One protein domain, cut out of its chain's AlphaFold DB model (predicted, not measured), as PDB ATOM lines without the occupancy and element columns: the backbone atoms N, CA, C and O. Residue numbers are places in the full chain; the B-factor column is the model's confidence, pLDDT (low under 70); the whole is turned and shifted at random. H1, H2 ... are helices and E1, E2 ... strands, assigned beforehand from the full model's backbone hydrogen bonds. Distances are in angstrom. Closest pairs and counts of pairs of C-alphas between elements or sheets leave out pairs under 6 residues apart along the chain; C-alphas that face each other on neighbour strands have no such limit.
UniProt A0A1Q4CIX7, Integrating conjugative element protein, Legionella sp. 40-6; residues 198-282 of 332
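This is residues 198 to 282 of the 332 residues of the protein "Integrating conjugative element protein" of Legionella sp. 40-6 (UniProt A0A1Q4CIX7). Two helices, H1 and H3, pack on each other at a steep tilt to make the middle of a flat body, with the small E1 and E2 hairpin at one end and, at the other, the short helix H2, which follows the long loop of residues 225 to 240 and is joined to H3 by a tight link. The loop of residues 266 to 277 reaches the far end on the hairpin's side, and the opening stretch, residues 198 to 211, runs in without a named element until residues 210 to 211 pair beside E1. The printed part has 85 residues, with three named helices and two named strands in the order H1, H2, H3, E1, E2; the sheet, in the order E1 - E2, is antiparallel. The class is mixed, helices and strands, with under half of the residues in named elements. The whole is only just compact, close to loose, with a radius of gyration of the C-alphas of 14.1 A and spans of 45 by 33 by 15 A.

After residues 198 to 211, H1 takes residues 212 to 224, 18.2 A long, and begins at C-alpha 212 (-11.533, -38.859, 84.911). H2 takes residues 241 to 245 and H3 residues 249 to 260, 16.0 A long, with C-alpha 249 at (-25.645, -36.435, 82.712). E1 takes residues 261 to 265, 13.3 A long. E2 takes residues 278 to 280 and ends at C-alpha 280 (-7.504, -27.332, 80.791).

H1 and H3 touch, with the C-alphas of Asn 214 and Ser 253 closest at 5.0 A; they run opposite ways at a steep tilt of 44 degrees. The closest C-alphas of H1 and E1 are those of Ile 213 and Asp 262, 5.3 A apart. E1 and E2 form a hairpin, antiparallel at 177 degrees, with N 262 and O 279 within hydrogen-bond range at 2.8 A, as are N 279 and O 262 at 2.8 A. Residues 210 to 211 pair antiparallel with residues 264 to 265 of E1. The closest C-alphas of H3 and E2 are those of Leu 260 and Ala 280, 7.3 A apart. H2 and H3 are near each other, with 7 pairs of C-alphas within 10 A. H2 is apart from E1 and from E2. In H1, H2 and H3 every O i to N i+4 pair is within hydrogen-bond range.

The two C-alphas farthest apart are those of Arg 239 and Ala 271, 45.0 A. The printed part has no cut. The links H1 to H2, 16 residues, and E1 to E2, 12 residues, are long. The mean pLDDT of the printed part is 79.7; residues 198 to 199, residue 233 and residues 267 to 278 are under 70.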
ATOM      1  N   GLU A 198     -19.645 -53.267  83.611       65.50
ATOM      2  CA  GLU A 198     -20.377 -54.029  82.590       65.50
ATOM      3  C   GLU A 198     -19.886 -53.788  81.151       65.50
ATOM      4  O   GLU A 198     -20.098 -54.632  80.284       65.50
ATOM      5  N   SER A 199     -19.227 -52.655  80.896       63.97
ATOM      6  CA  SER A 199     -18.698 -52.281  79.576       63.97
ATOM      7  C   SER A 199     -17.243 -52.717  79.363       63.97
ATOM      8  O   SER A 199     -16.672 -52.432  78.311       63.97
ATOM      9  N   GLY A 200     -16.645 -53.410  80.338       74.44
ATOM     10  CA  GLY A 200     -15.250 -53.844  80.309       74.44
ATOM     11  C   GLY A 200     -14.262 -52.798  80.833       74.44
ATOM     12  O   GLY A 200     -14.638 -51.774  81.407       74.44
ATOM     13  N   ASN A 201     -12.974 -53.092  80.655       79.88
ATOM     14  CA  ASN A 201     -11.886 -52.222  81.094       79.88
ATOM     15  C   ASN A 201     -11.801 -50.950  80.232       79.88
ATOM     16  O   ASN A 201     -12.222 -50.926  79.071       79.88
ATOM     17  N   ALA A 202     -11.235 -49.890  80.807       81.88
ATOM     18  CA  ALA A 202     -10.960 -48.628  80.132       81.88
ATOM     19  C   ALA A 202      -9.476 -48.242  80.252       81.88
ATOM     20  O   ALA A 202      -8.772 -48.650  81.174       81.88
ATOM     21  N   GLY A 203      -8.996 -47.423  79.317       79.38
ATOM     22  CA  GLY A 203      -7.627 -46.911  79.322       79.38
ATOM     23  C   GLY A 203      -6.580 -47.818  78.666       79.38
ATOM     24  O   GLY A 203      -5.460 -47.366  78.475       79.38
ATOM     25  N   GLY A 204      -6.904 -49.046  78.254       79.56
ATOM     26  CA  GLY A 204      -6.029 -49.858  77.394       79.56
ATOM     27  C   GLY A 204      -5.990 -49.391  75.925       79.56
ATOM     28  O   GLY A 204      -6.814 -48.590  75.481       79.56
ATOM     29  N   LYS A 205      -5.057 -49.936  75.137       76.81
ATOM     30  CA  LYS A 205      -4.769 -49.610  73.722       76.81
ATOM     31  C   LYS A 205      -5.968 -49.711  72.771       76.81
ATOM     32  O   LYS A 205      -6.035 -48.975  71.790       76.81
ATOM     33  N   TYR A 206      -6.917 -50.594  73.069       77.00
ATOM     34  CA  TYR A 206      -8.142 -50.810  72.285       77.00
ATOM     35  C   TYR A 206      -9.409 -50.539  73.096       77.00
ATOM     36  O   TYR A 206     -10.488 -51.032  72.775       77.00
ATOM     37  N   GLN A 207      -9.266 -49.788  74.180       80.06
ATOM     38  CA  GLN A 207     -10.348 -49.485  75.096       80.06
ATOM     39  C   GLN A 207     -10.682 -48.003  75.004       80.06
ATOM     40  O   GLN A 207      -9.874 -47.181  74.562       80.06
ATOM     41  N   ARG A 208     -11.889 -47.640  75.439       83.00
ATOM     42  CA  ARG A 208     -12.238 -46.225  75.567       83.00
ATOM     43  C   ARG A 208     -11.245 -45.542  76.523       83.00
ATOM     44  O   ARG A 208     -10.876 -46.154  77.532       83.00
ATOM     45  N   PRO A 209     -10.822 -44.299  76.249       83.19
ATOM     46  CA  PRO A 209     -10.018 -43.554  77.203       83.19
ATOM     47  C   PRO A 209     -10.821 -43.332  78.485       83.19
ATOM     48  O   PRO A 209     -12.043 -43.143  78.448       83.19
ATOM     49  N   ILE A 210     -10.123 -43.355  79.613       84.19
ATOM     50  CA  ILE A 210     -10.676 -42.933  80.893       84.19
ATOM     51  C   ILE A 210     -10.677 -41.411  80.891       84.19
ATOM     52  O   ILE A 210      -9.625 -40.792  80.750       84.19
ATOM     53  N   LYS A 211     -11.856 -40.814  81.031       86.69
ATOM     54  CA  LYS A 211     -12.018 -39.368  81.178       86.69
ATOM     55  C   LYS A 211     -12.386 -39.095  82.623       86.69
ATOM     56  O   LYS A 211     -13.538 -39.291  83.001       86.69
ATOM     57  N   VAL A 212     -11.395 -38.775  83.450       85.12
ATOM     58  CA  VAL A 212     -11.533 -38.859  84.911       85.12
ATOM     59  C   VAL A 212     -12.687 -37.994  85.414       85.12
ATOM     60  O   VAL A 212     -13.568 -38.497  86.110       85.12
ATOM     61  N   ILE A 213     -12.726 -36.718  85.033       87.69
ATOM     62  CA  ILE A 213     -13.764 -35.793  85.499       87.69
ATOM     63  C   ILE A 213     -15.085 -36.086  84.794       87.69
ATOM     64  O   ILE A 213     -16.129 -36.134  85.446       87.69
ATOM     65  N   ASN A 214     -15.058 -36.328  83.481       89.44
ATOM     66  CA  ASN A 214     -16.275 -36.606  82.723       89.44
ATOM     67  C   ASN A 214     -17.024 -37.842  83.253       89.44
ATOM     68  O   ASN A 214     -18.213 -37.750  83.567       89.44
ATOM     69  N   ASP A 215     -16.319 -38.963  83.408       87.69
ATOM     70  CA  ASP A 215     -16.901 -40.236  83.829       87.69
ATOM     71  C   ASP A 215     -17.394 -40.172  85.281       87.69
ATOM     72  O   ASP A 215     -18.476 -40.683  85.577       87.69
ATOM     73  N   VAL A 216     -16.645 -39.524  86.185       88.06
ATOM     74  CA  VAL A 216     -17.043 -39.367  87.597       88.06
ATOM     75  C   VAL A 216     -18.290 -38.497  87.725       88.06
ATOM     76  O   VAL A 216     -19.177 -38.818  88.515       88.06
ATOM     77  N   VAL A 217     -18.409 -37.426  86.938       89.88
ATOM     78  CA  VAL A 217     -19.592 -36.552  86.980       89.88
ATOM     79  C   VAL A 217     -20.824 -37.264  86.426       89.88
ATOM     80  O   VAL A 217     -21.891 -37.181  87.034       89.88
ATOM     81  N   ILE A 218     -20.684 -38.017  85.329       90.56
ATOM     82  CA  ILE A 218     -21.768 -38.861  84.798       90.56
ATOM     83  C   ILE A 218     -22.190 -39.899  85.851       90.56
ATOM     84  O   ILE A 218     -23.385 -40.049  86.120       90.56
ATOM     85  N   ALA A 219     -21.220 -40.554  86.496       88.69
ATOM     86  CA  ALA A 219     -21.458 -41.521  87.564       88.69
ATOM     87  C   ALA A 219     -22.213 -40.916  88.743       88.69
ATOM     88  O   ALA A 219     -23.260 -41.436  89.121       88.69
ATOM     89  N   GLY A 220     -21.720 -39.804  89.289       86.25
ATOM     90  CA  GLY A 220     -22.346 -39.114  90.413       86.25
ATOM     91  C   GLY A 220     -23.761 -38.643  90.084       86.25
ATOM     92  O   GLY A 220     -24.683 -38.894  90.857       86.25
ATOM     93  N   TYR A 221     -23.961 -38.047  88.903       89.25
ATOM     94  CA  TYR A 221     -25.285 -37.621  88.438       89.25
ATOM     95  C   TYR A 221     -26.275 -38.790  88.416       89.25
ATOM     96  O   TYR A 221     -27.411 -38.667  88.877       89.25
ATOM     97  N   ASN A 222     -25.845 -39.937  87.893       88.62
ATOM     98  CA  ASN A 222     -26.688 -41.118  87.799       88.62
ATOM     99  C   ASN A 222     -26.936 -41.778  89.164       88.62
ATOM    100  O   ASN A 222     -28.083 -42.107  89.458       88.62
ATOM    101  N   ILE A 223     -25.914 -41.912  90.014       87.44
ATOM    102  CA  ILE A 223     -26.029 -42.492  91.366       87.44
ATOM    103  C   ILE A 223     -27.012 -41.685  92.219       87.44
ATOM    104  O   ILE A 223     -27.916 -42.261  92.825       87.44
ATOM    105  N   LEU A 224     -26.916 -40.350  92.195       86.19
ATOM    106  CA  LEU A 224     -27.837 -39.472  92.926       86.19
ATOM    107  C   LEU A 224     -29.302 -39.665  92.499       86.19
ATOM    108  O   LEU A 224     -30.214 -39.437  93.295       86.19
ATOM    109  N   LEU A 225     -29.531 -40.113  91.261       87.62
ATOM    110  CA  LEU A 225     -30.850 -40.375  90.686       87.62
ATOM    111  C   LEU A 225     -31.223 -41.866  90.660       87.62
ATOM    112  O   LEU A 225     -32.191 -42.224  89.989       87.62
ATOM    113  N   ASN A 226     -30.490 -42.733  91.371       86.44
ATOM    114  CA  ASN A 226     -30.697 -44.188  91.390       86.44
ATOM    115  C   ASN A 226     -30.643 -44.840  89.993       86.44
ATOM    116  O   ASN A 226     -31.403 -45.755  89.668       86.44
ATOM    117  N   ARG A 227     -29.732 -44.360  89.143       85.12
ATOM    118  CA  ARG A 227     -29.470 -44.870  87.791       85.12
ATOM    119  C   ARG A 227     -28.102 -45.543  87.727       85.12
ATOM    120  O   ARG A 227     -27.225 -45.294  88.546       85.12
ATOM    121  N   LYS A 228     -27.899 -46.371  86.697       85.50
ATOM    122  CA  LYS A 228     -26.591 -46.981  86.420       85.50
ATOM    123  C   LYS A 228     -25.515 -45.901  86.208       85.50
ATOM    124  O   LYS A 228     -25.790 -44.976  85.440       85.50
ATOM    125  N   PRO A 229     -24.306 -46.036  86.793       83.75
ATOM    126  CA  PRO A 229     -23.284 -44.988  86.795       83.75
ATOM    127  C   PRO A 229     -22.969 -44.375  85.422       83.75
ATOM    128  O   PRO A 229     -23.008 -43.161  85.290       83.75
ATOM    129  N   LEU A 230     -22.745 -45.165  84.368       81.06
ATOM    130  CA  LEU A 230     -22.423 -44.636  83.026       81.06
ATOM    131  C   LEU A 230     -23.602 -44.610  82.047       81.06
ATOM    132  O   LEU A 230     -23.426 -44.745  80.837       81.06
ATOM    133  N   ASN A 231     -24.825 -44.433  82.542       80.00
ATOM    134  CA  ASN A 231     -25.986 -44.298  81.668       80.00
ATOM    135  C   ASN A 231     -26.028 -42.901  81.019       80.00
ATOM    136  O   ASN A 231     -26.323 -41.918  81.698       80.00
ATOM    137  N   ASN A 232     -25.784 -42.833  79.707       73.56
ATOM    138  CA  ASN A 232     -25.824 -41.594  78.914       73.56
ATOM    139  C   ASN A 232     -27.111 -41.428  78.088       73.56
ATOM    140  O   ASN A 232     -27.324 -40.384  77.480       73.56
ATOM    141  N   ASP A 233     -27.984 -42.435  78.058       68.38
ATOM    142  CA  ASP A 233     -28.933 -42.591  76.948       68.38
ATOM    143  C   ASP A 233     -30.248 -41.817  77.123       68.38
ATOM    144  O   ASP A 233     -30.993 -41.643  76.156       68.38
ATOM    145  N   LYS A 234     -30.586 -41.363  78.343       77.00
ATOM    146  CA  LYS A 234     -31.885 -40.710  78.616       77.00
ATOM    147  C   LYS A 234     -31.836 -39.573  79.632       77.00
ATOM    148  O   LYS A 234     -31.174 -39.668  80.669       77.00
ATOM    149  N   LYS A 235     -32.640 -38.537  79.374       83.12
ATOM    150  CA  LYS A 235     -33.035 -37.529  80.366       83.12
ATOM    151  C   LYS A 235     -33.761 -38.221  81.534       83.12
ATOM    152  O   LYS A 235     -34.615 -39.064  81.269       83.12
ATOM    153  N   PRO A 236     -33.417 -37.929  82.799       83.94
ATOM    154  CA  PRO A 236     -34.146 -38.469  83.940       83.94
ATOM    155  C   PRO A 236     -35.557 -37.872  84.039       83.94
ATOM    156  O   PRO A 236     -35.761 -36.692  83.765       83.94
ATOM    157  N   ASP A 237     -36.512 -38.683  84.498       82.38
ATOM    158  CA  ASP A 237     -37.894 -38.243  84.744       82.38
ATOM    159  C   ASP A 237     -38.032 -37.438  86.051       82.38
ATOM    160  O   ASP A 237     -38.959 -36.643  86.215       82.38
ATOM    161  N   SER A 238     -37.090 -37.625  86.983       81.38
ATOM    162  CA  SER A 238     -37.043 -36.903  88.255       81.38
ATOM    163  C   SER A 238     -36.792 -35.411  88.034       81.38
ATOM    164  O   SER A 238     -35.895 -35.036  87.281       81.38
ATOM    165  N   ARG A 239     -37.565 -34.559  88.716       82.50
ATOM    166  CA  ARG A 239     -37.413 -33.098  88.696       82.50
ATOM    167  C   ARG A 239     -36.782 -32.618  89.998       82.50
ATOM    168  O   ARG A 239     -37.477 -32.224  90.928       82.50
ATOM    169  N   THR A 240     -35.460 -32.630  90.049       82.00
ATOM    170  CA  THR A 240     -34.656 -32.011  91.113       82.00
ATOM    171  C   THR A 240     -34.015 -30.707  90.618       82.00
ATOM    172  O   THR A 240     -33.857 -30.545  89.403       82.00
ATOM    173  N   PRO A 241     -33.570 -29.800  91.512       79.50
ATOM    174  CA  PRO A 241     -32.788 -28.628  91.109       79.50
ATOM    175  C   PRO A 241     -31.586 -28.990  90.219       79.50
ATOM    176  O   PRO A 241     -31.323 -28.317  89.229       79.50
ATOM    177  N   MET A 242     -30.921 -30.122  90.488       83.62
ATOM    178  CA  MET A 242     -29.831 -30.639  89.653       83.62
ATOM    179  C   MET A 242     -30.290 -30.956  88.222       83.62
ATOM    180  O   MET A 242     -29.629 -30.547  87.276       83.62
ATOM    181  N   THR A 243     -31.428 -31.637  88.043       87.06
ATOM    182  CA  THR A 243     -31.970 -31.970  86.706       87.06
ATOM    183  C   THR A 243     -32.571 -30.771  85.965       87.06
ATOM    184  O   THR A 243     -32.752 -30.821  84.750       87.06
ATOM    185  N   GLN A 244     -32.902 -29.694  86.688       84.50
ATOM    186  CA  GLN A 244     -33.335 -28.426  86.097       84.50
ATOM    187  C   GLN A 244     -32.136 -27.633  85.566       84.50
ATOM    188  O   GLN A 244     -32.222 -27.074  84.476       84.50
ATOM    189  N   THR A 245     -31.020 -27.629  86.303       84.00
ATOM    190  CA  THR A 245     -29.764 -26.988  85.881       84.00
ATOM    191  C   THR A 245     -29.048 -27.788  84.790       84.00
ATOM    192  O   THR A 245     -28.607 -27.214  83.798       84.00
ATOM    193  N   TRP A 246     -28.961 -29.111  84.947       89.69
ATOM    194  CA  TRP A 246     -28.343 -30.027  83.989       89.69
ATOM    195  C   TRP A 246     -29.357 -31.092  83.556       89.69
ATOM    196  O   TRP A 246     -29.552 -32.090  84.266       89.69
ATOM    197  N   PRO A 247     -30.023 -30.898  82.402       88.69
ATOM    198  CA  PRO A 247     -31.065 -31.803  81.924       88.69
ATOM    199  C   PRO A 247     -30.587 -33.236  81.696       88.69
ATOM    200  O   PRO A 247     -31.381 -34.163  81.844       88.69
ATOM    201  N   THR A 248     -29.322 -33.436  81.336       90.94
ATOM    202  CA  THR A 248     -28.733 -34.762  81.112       90.94
ATOM    203  C   THR A 248     -27.412 -34.931  81.874       90.94
ATOM    204  O   THR A 248     -26.748 -33.938  82.187       90.94
ATOM    205  N   PRO A 249     -26.976 -36.180  82.149       91.19
ATOM    206  CA  PRO A 249     -25.645 -36.435  82.712       91.19
ATOM    207  C   PRO A 249     -24.516 -35.913  81.806       91.19
ATOM    208  O   PRO A 249     -23.451 -35.521  82.284       91.19
ATOM    209  N   THR A 250     -24.749 -35.863  80.492       91.31
ATOM    210  CA  THR A 250     -23.814 -35.281  79.526       91.31
ATOM    211  C   THR A 250     -23.705 -33.765  79.687       91.31
ATOM    212  O   THR A 250     -22.591 -33.250  79.674       91.31
ATOM    213  N   ASP A 251     -24.810 -33.052  79.922       90.50
ATOM    214  CA  ASP A 251     -24.774 -31.600  80.164       90.50
ATOM    215  C   ASP A 251     -23.995 -31.270  81.445       90.50
ATOM    216  O   ASP A 251     -23.173 -30.349  81.466       90.50
ATOM    217  N   ALA A 252     -24.211 -32.058  82.507       90.75
ATOM    218  CA  ALA A 252     -23.488 -31.914  83.770       90.75
ATOM    219  C   ALA A 252     -21.980 -32.126  83.583       90.75
ATOM    220  O   ALA A 252     -21.167 -31.317  84.037       90.75
ATOM    221  N   SER A 253     -21.597 -33.189  82.875       91.69
ATOM    222  CA  SER A 253     -20.189 -33.512  82.663       91.69
ATOM    223  C   SER A 253     -19.493 -32.543  81.714       91.69
ATOM    224  O   SER A 253     -18.352 -32.171  81.968       91.69
ATOM    225  N   GLN A 254     -20.167 -32.054  80.670       90.94
ATOM    226  CA  GLN A 254     -19.620 -31.020  79.789       90.94
ATOM    227  C   GLN A 254     -19.383 -29.704  80.531       90.94
ATOM    228  O   GLN A 254     -18.335 -29.079  80.343       90.94
ATOM    229  N   TRP A 255     -20.320 -29.298  81.393       90.00
ATOM    230  CA  TRP A 255     -20.140 -28.123  82.242       90.00
ATOM    231  C   TRP A 255     -18.953 -28.303  83.197       90.00
ATOM    232  O   TRP A 255     -18.082 -27.433  83.260       90.00
ATOM    233  N   ALA A 256     -18.862 -29.452  83.871       88.19
ATOM    234  CA  ALA A 256     -17.766 -29.745  84.791       88.19
ATOM    235  C   ALA A 256     -16.406 -29.766  84.080       88.19
ATOM    236  O   ALA A 256     -15.473 -29.116  84.540       88.19
ATOM    237  N   VAL A 257     -16.307 -30.416  82.918       89.88
ATOM    238  CA  VAL A 257     -15.086 -30.436  82.095       89.88
ATOM    239  C   VAL A 257     -14.707 -29.034  81.615       89.88
ATOM    240  O   VAL A 257     -13.526 -28.712  81.512       89.88
ATOM    241  N   LYS A 258     -15.682 -28.168  81.321       86.81
ATOM    242  CA  LYS A 258     -15.404 -26.778  80.939       86.81
ATOM    243  C   LYS A 258     -14.797 -25.988  82.100       86.81
ATOM    244  O   LYS A 258     -13.847 -25.241  81.889       86.81
ATOM    245  N   VAL A 259     -15.334 -26.145  83.308       84.94
ATOM    246  CA  VAL A 259     -14.899 -25.386  84.491       84.94
ATOM    247  C   VAL A 259     -13.608 -25.947  85.084       84.94
ATOM    248  O   VAL A 259     -12.664 -25.191  85.296       84.94
ATOM    249  N   LEU A 260     -13.571 -27.253  85.347       82.88
ATOM    250  CA  LEU A 260     -12.497 -27.941  86.070       82.88
ATOM    251  C   LEU A 260     -11.395 -28.461  85.144       82.88
ATOM    252  O   LEU A 260     -10.262 -28.637  85.580       82.88
ATOM    253  N   GLY A 261     -11.720 -28.690  83.873       83.81
ATOM    254  CA  GLY A 261     -10.870 -29.448  82.968       83.81
ATOM    255  C   GLY A 261     -11.135 -30.948  83.050       83.81
ATOM    256  O   GLY A 261     -12.050 -31.401  83.738       83.81
ATOM    257  N   ASP A 262     -10.344 -31.720  82.316       82.81
ATOM    258  CA  ASP A 262     -10.393 -33.178  82.346       82.81
ATOM    259  C   ASP A 262      -9.010 -33.786  82.131       82.81
ATOM    260  O   ASP A 262      -8.148 -33.200  81.473       82.81
ATOM    261  N   LEU A 263      -8.826 -34.988  82.661       81.81
ATOM    262  CA  LEU A 263      -7.631 -35.795  82.475       81.81
ATOM    263  C   LEU A 263      -8.024 -37.024  81.668       81.81
ATOM    264  O   LEU A 263      -8.828 -37.842  82.127       81.81
ATOM    265  N   HIS A 264      -7.465 -37.155  80.466       81.69
ATOM    266  CA  HIS A 264      -7.634 -38.354  79.661       81.69
ATOM    267  C   HIS A 264      -6.485 -39.324  79.896       81.69
ATOM    268  O   HIS A 264      -5.307 -39.000  79.745       81.69
ATOM    269  N   VAL A 265      -6.860 -40.545  80.243       76.25
ATOM    270  CA  VAL A 265      -5.954 -41.620  80.596       76.25
ATOM    271  C   VAL A 265      -6.179 -42.771  79.613       76.25
ATOM    272  O   VAL A 265      -7.262 -43.353  79.525       76.25
ATOM    273  N   SER A 266      -5.150 -43.077  78.830       76.44
ATOM    274  CA  SER A 266      -5.105 -44.178  77.866       76.44
ATOM    275  C   SER A 266      -3.705 -44.793  77.893       76.44
ATOM    276  O   SER A 266      -2.829 -44.252  78.545       76.44
ATOM    277  N   SER A 267      -3.482 -45.927  77.243       69.62
ATOM    278  CA  SER A 267      -2.159 -46.532  77.072       69.62
ATOM    279  C   SER A 267      -1.741 -46.572  75.601       69.62
ATOM    280  O   SER A 267      -0.795 -47.267  75.233       69.62
ATOM    281  N   ALA A 268      -2.472 -45.869  74.731       60.56
ATOM    282  CA  ALA A 268      -2.157 -45.795  73.315       60.56
ATOM    283  C   ALA A 268      -0.808 -45.084  73.107       60.56
ATOM    284  O   ALA A 268      -0.688 -43.890  73.362       60.56
ATOM    285  N   ASN A 269       0.183 -45.829  72.608       51.75
ATOM    286  CA  ASN A 269       1.480 -45.295  72.194       51.75
ATOM    287  C   ASN A 269       1.308 -44.055  71.298       51.75
ATOM    288  O   ASN A 269       0.625 -44.146  70.279       51.75
ATOM    289  N   ASP A 270       1.960 -42.964  71.710       45.97
ATOM    290  CA  ASP A 270       2.444 -41.712  71.082       45.97
ATOM    291  C   ASP A 270       2.184 -41.336  69.599       45.97
ATOM    292  O   ASP A 270       2.534 -40.230  69.185       45.97
ATOM    293  N   ALA A 271       1.566 -42.170  68.764       51.53
ATOM    294  CA  ALA A 271       1.210 -41.824  67.386       51.53
ATOM    295  C   ALA A 271       0.020 -40.849  67.299       51.53
ATOM    296  O   ALA A 271      -0.204 -40.242  66.255       51.53
ATOM    297  N   ASP A 272      -0.729 -40.680  68.392       50.84
ATOM    298  CA  ASP A 272      -1.897 -39.808  68.457       50.84
ATOM    299  C   ASP A 272      -1.885 -39.057  69.799       50.84
ATOM    300  O   ASP A 272      -2.497 -39.472  70.785       50.84
ATOM    301  N   LYS A 273      -1.132 -37.946  69.848       47.50
ATOM    302  CA  LYS A 273      -0.924 -37.076  71.033       47.50
ATOM    303  C   LYS A 273      -2.216 -36.526  71.664       47.50
ATOM    304  O   LYS A 273      -2.166 -35.854  72.682       47.50
ATOM    305  N   THR A 274      -3.367 -36.818  71.068       49.91
ATOM    306  CA  THR A 274      -4.713 -36.449  71.517       49.91
ATOM    307  C   THR A 274      -5.302 -37.415  72.562       49.91
ATOM    308  O   THR A 274      -6.415 -37.196  73.041       49.91
ATOM    309  N   LYS A 275      -4.594 -38.502  72.921       50.69
ATOM    310  CA  LYS A 275      -5.128 -39.597  73.769       50.69
ATOM    311  C   LYS A 275      -4.541 -39.695  75.184       50.69
ATOM    312  O   LYS A 275      -5.135 -40.364  76.026       50.69
ATOM    313  N   HIS A 276      -3.459 -38.967  75.458       54.53
ATOM    314  CA  HIS A 276      -3.005 -38.575  76.799       54.53
ATOM    315  C   HIS A 276      -3.173 -37.061  76.930       54.53
ATOM    316  O   HIS A 276      -2.204 -36.311  77.007       54.53
ATOM    317  N   ASP A 277      -4.414 -36.608  76.807       64.00
ATOM    318  CA  ASP A 277      -4.729 -35.192  76.681       64.00
ATOM    319  C   ASP A 277      -5.343 -34.687  77.987       64.00
ATOM    320  O   ASP A 277      -6.320 -35.239  78.497       64.00
ATOM    321  N   ALA A 278      -4.727 -33.659  78.558       69.81
ATOM    322  CA  ALA A 278      -5.279 -32.944  79.692       69.81
ATOM    323  C   ALA A 278      -5.993 -31.716  79.140       69.81
ATOM    324  O   ALA A 278      -5.369 -30.768  78.660       69.81
ATOM    325  N   LYS A 279      -7.320 -31.717  79.222       79.62
ATOM    326  CA  LYS A 279      -8.103 -30.551  78.842       79.62
ATOM    327  C   LYS A 279      -8.080 -29.559  79.996       79.62
ATOM    328  O   LYS A 279      -8.640 -29.834  81.052       79.62
ATOM    329  N   ALA A 280      -7.471 -28.395  79.794       82.00
ATOM    330  CA  ALA A 280      -7.504 -27.332  80.791       82.00
ATOM    331  C   ALA A 280      -8.933 -26.788  80.966       82.00
ATOM    332  O   ALA A 280      -9.629 -26.502  79.987       82.00
ATOM    333  N   GLY A 281      -9.360 -26.640  82.219       82.88
ATOM    334  CA  GLY A 281     -10.576 -25.914  82.565       82.88
ATOM    335  C   GLY A 281     -10.353 -24.408  82.491       82.88
ATOM    336  O   GLY A 281      -9.240 -23.927  82.709       82.88
ATOM    337  N   ILE A 282     -11.411 -23.651  82.207       82.69
ATOM    338  CA  ILE A 282     -11.339 -22.180  82.193       82.69
ATOM    339  C   ILE A 282     -11.567 -21.567  83.585       82.69
ATOM    340  O   ILE A 282     -11.257 -20.401  83.799       82.69
TER     341      ILE A 282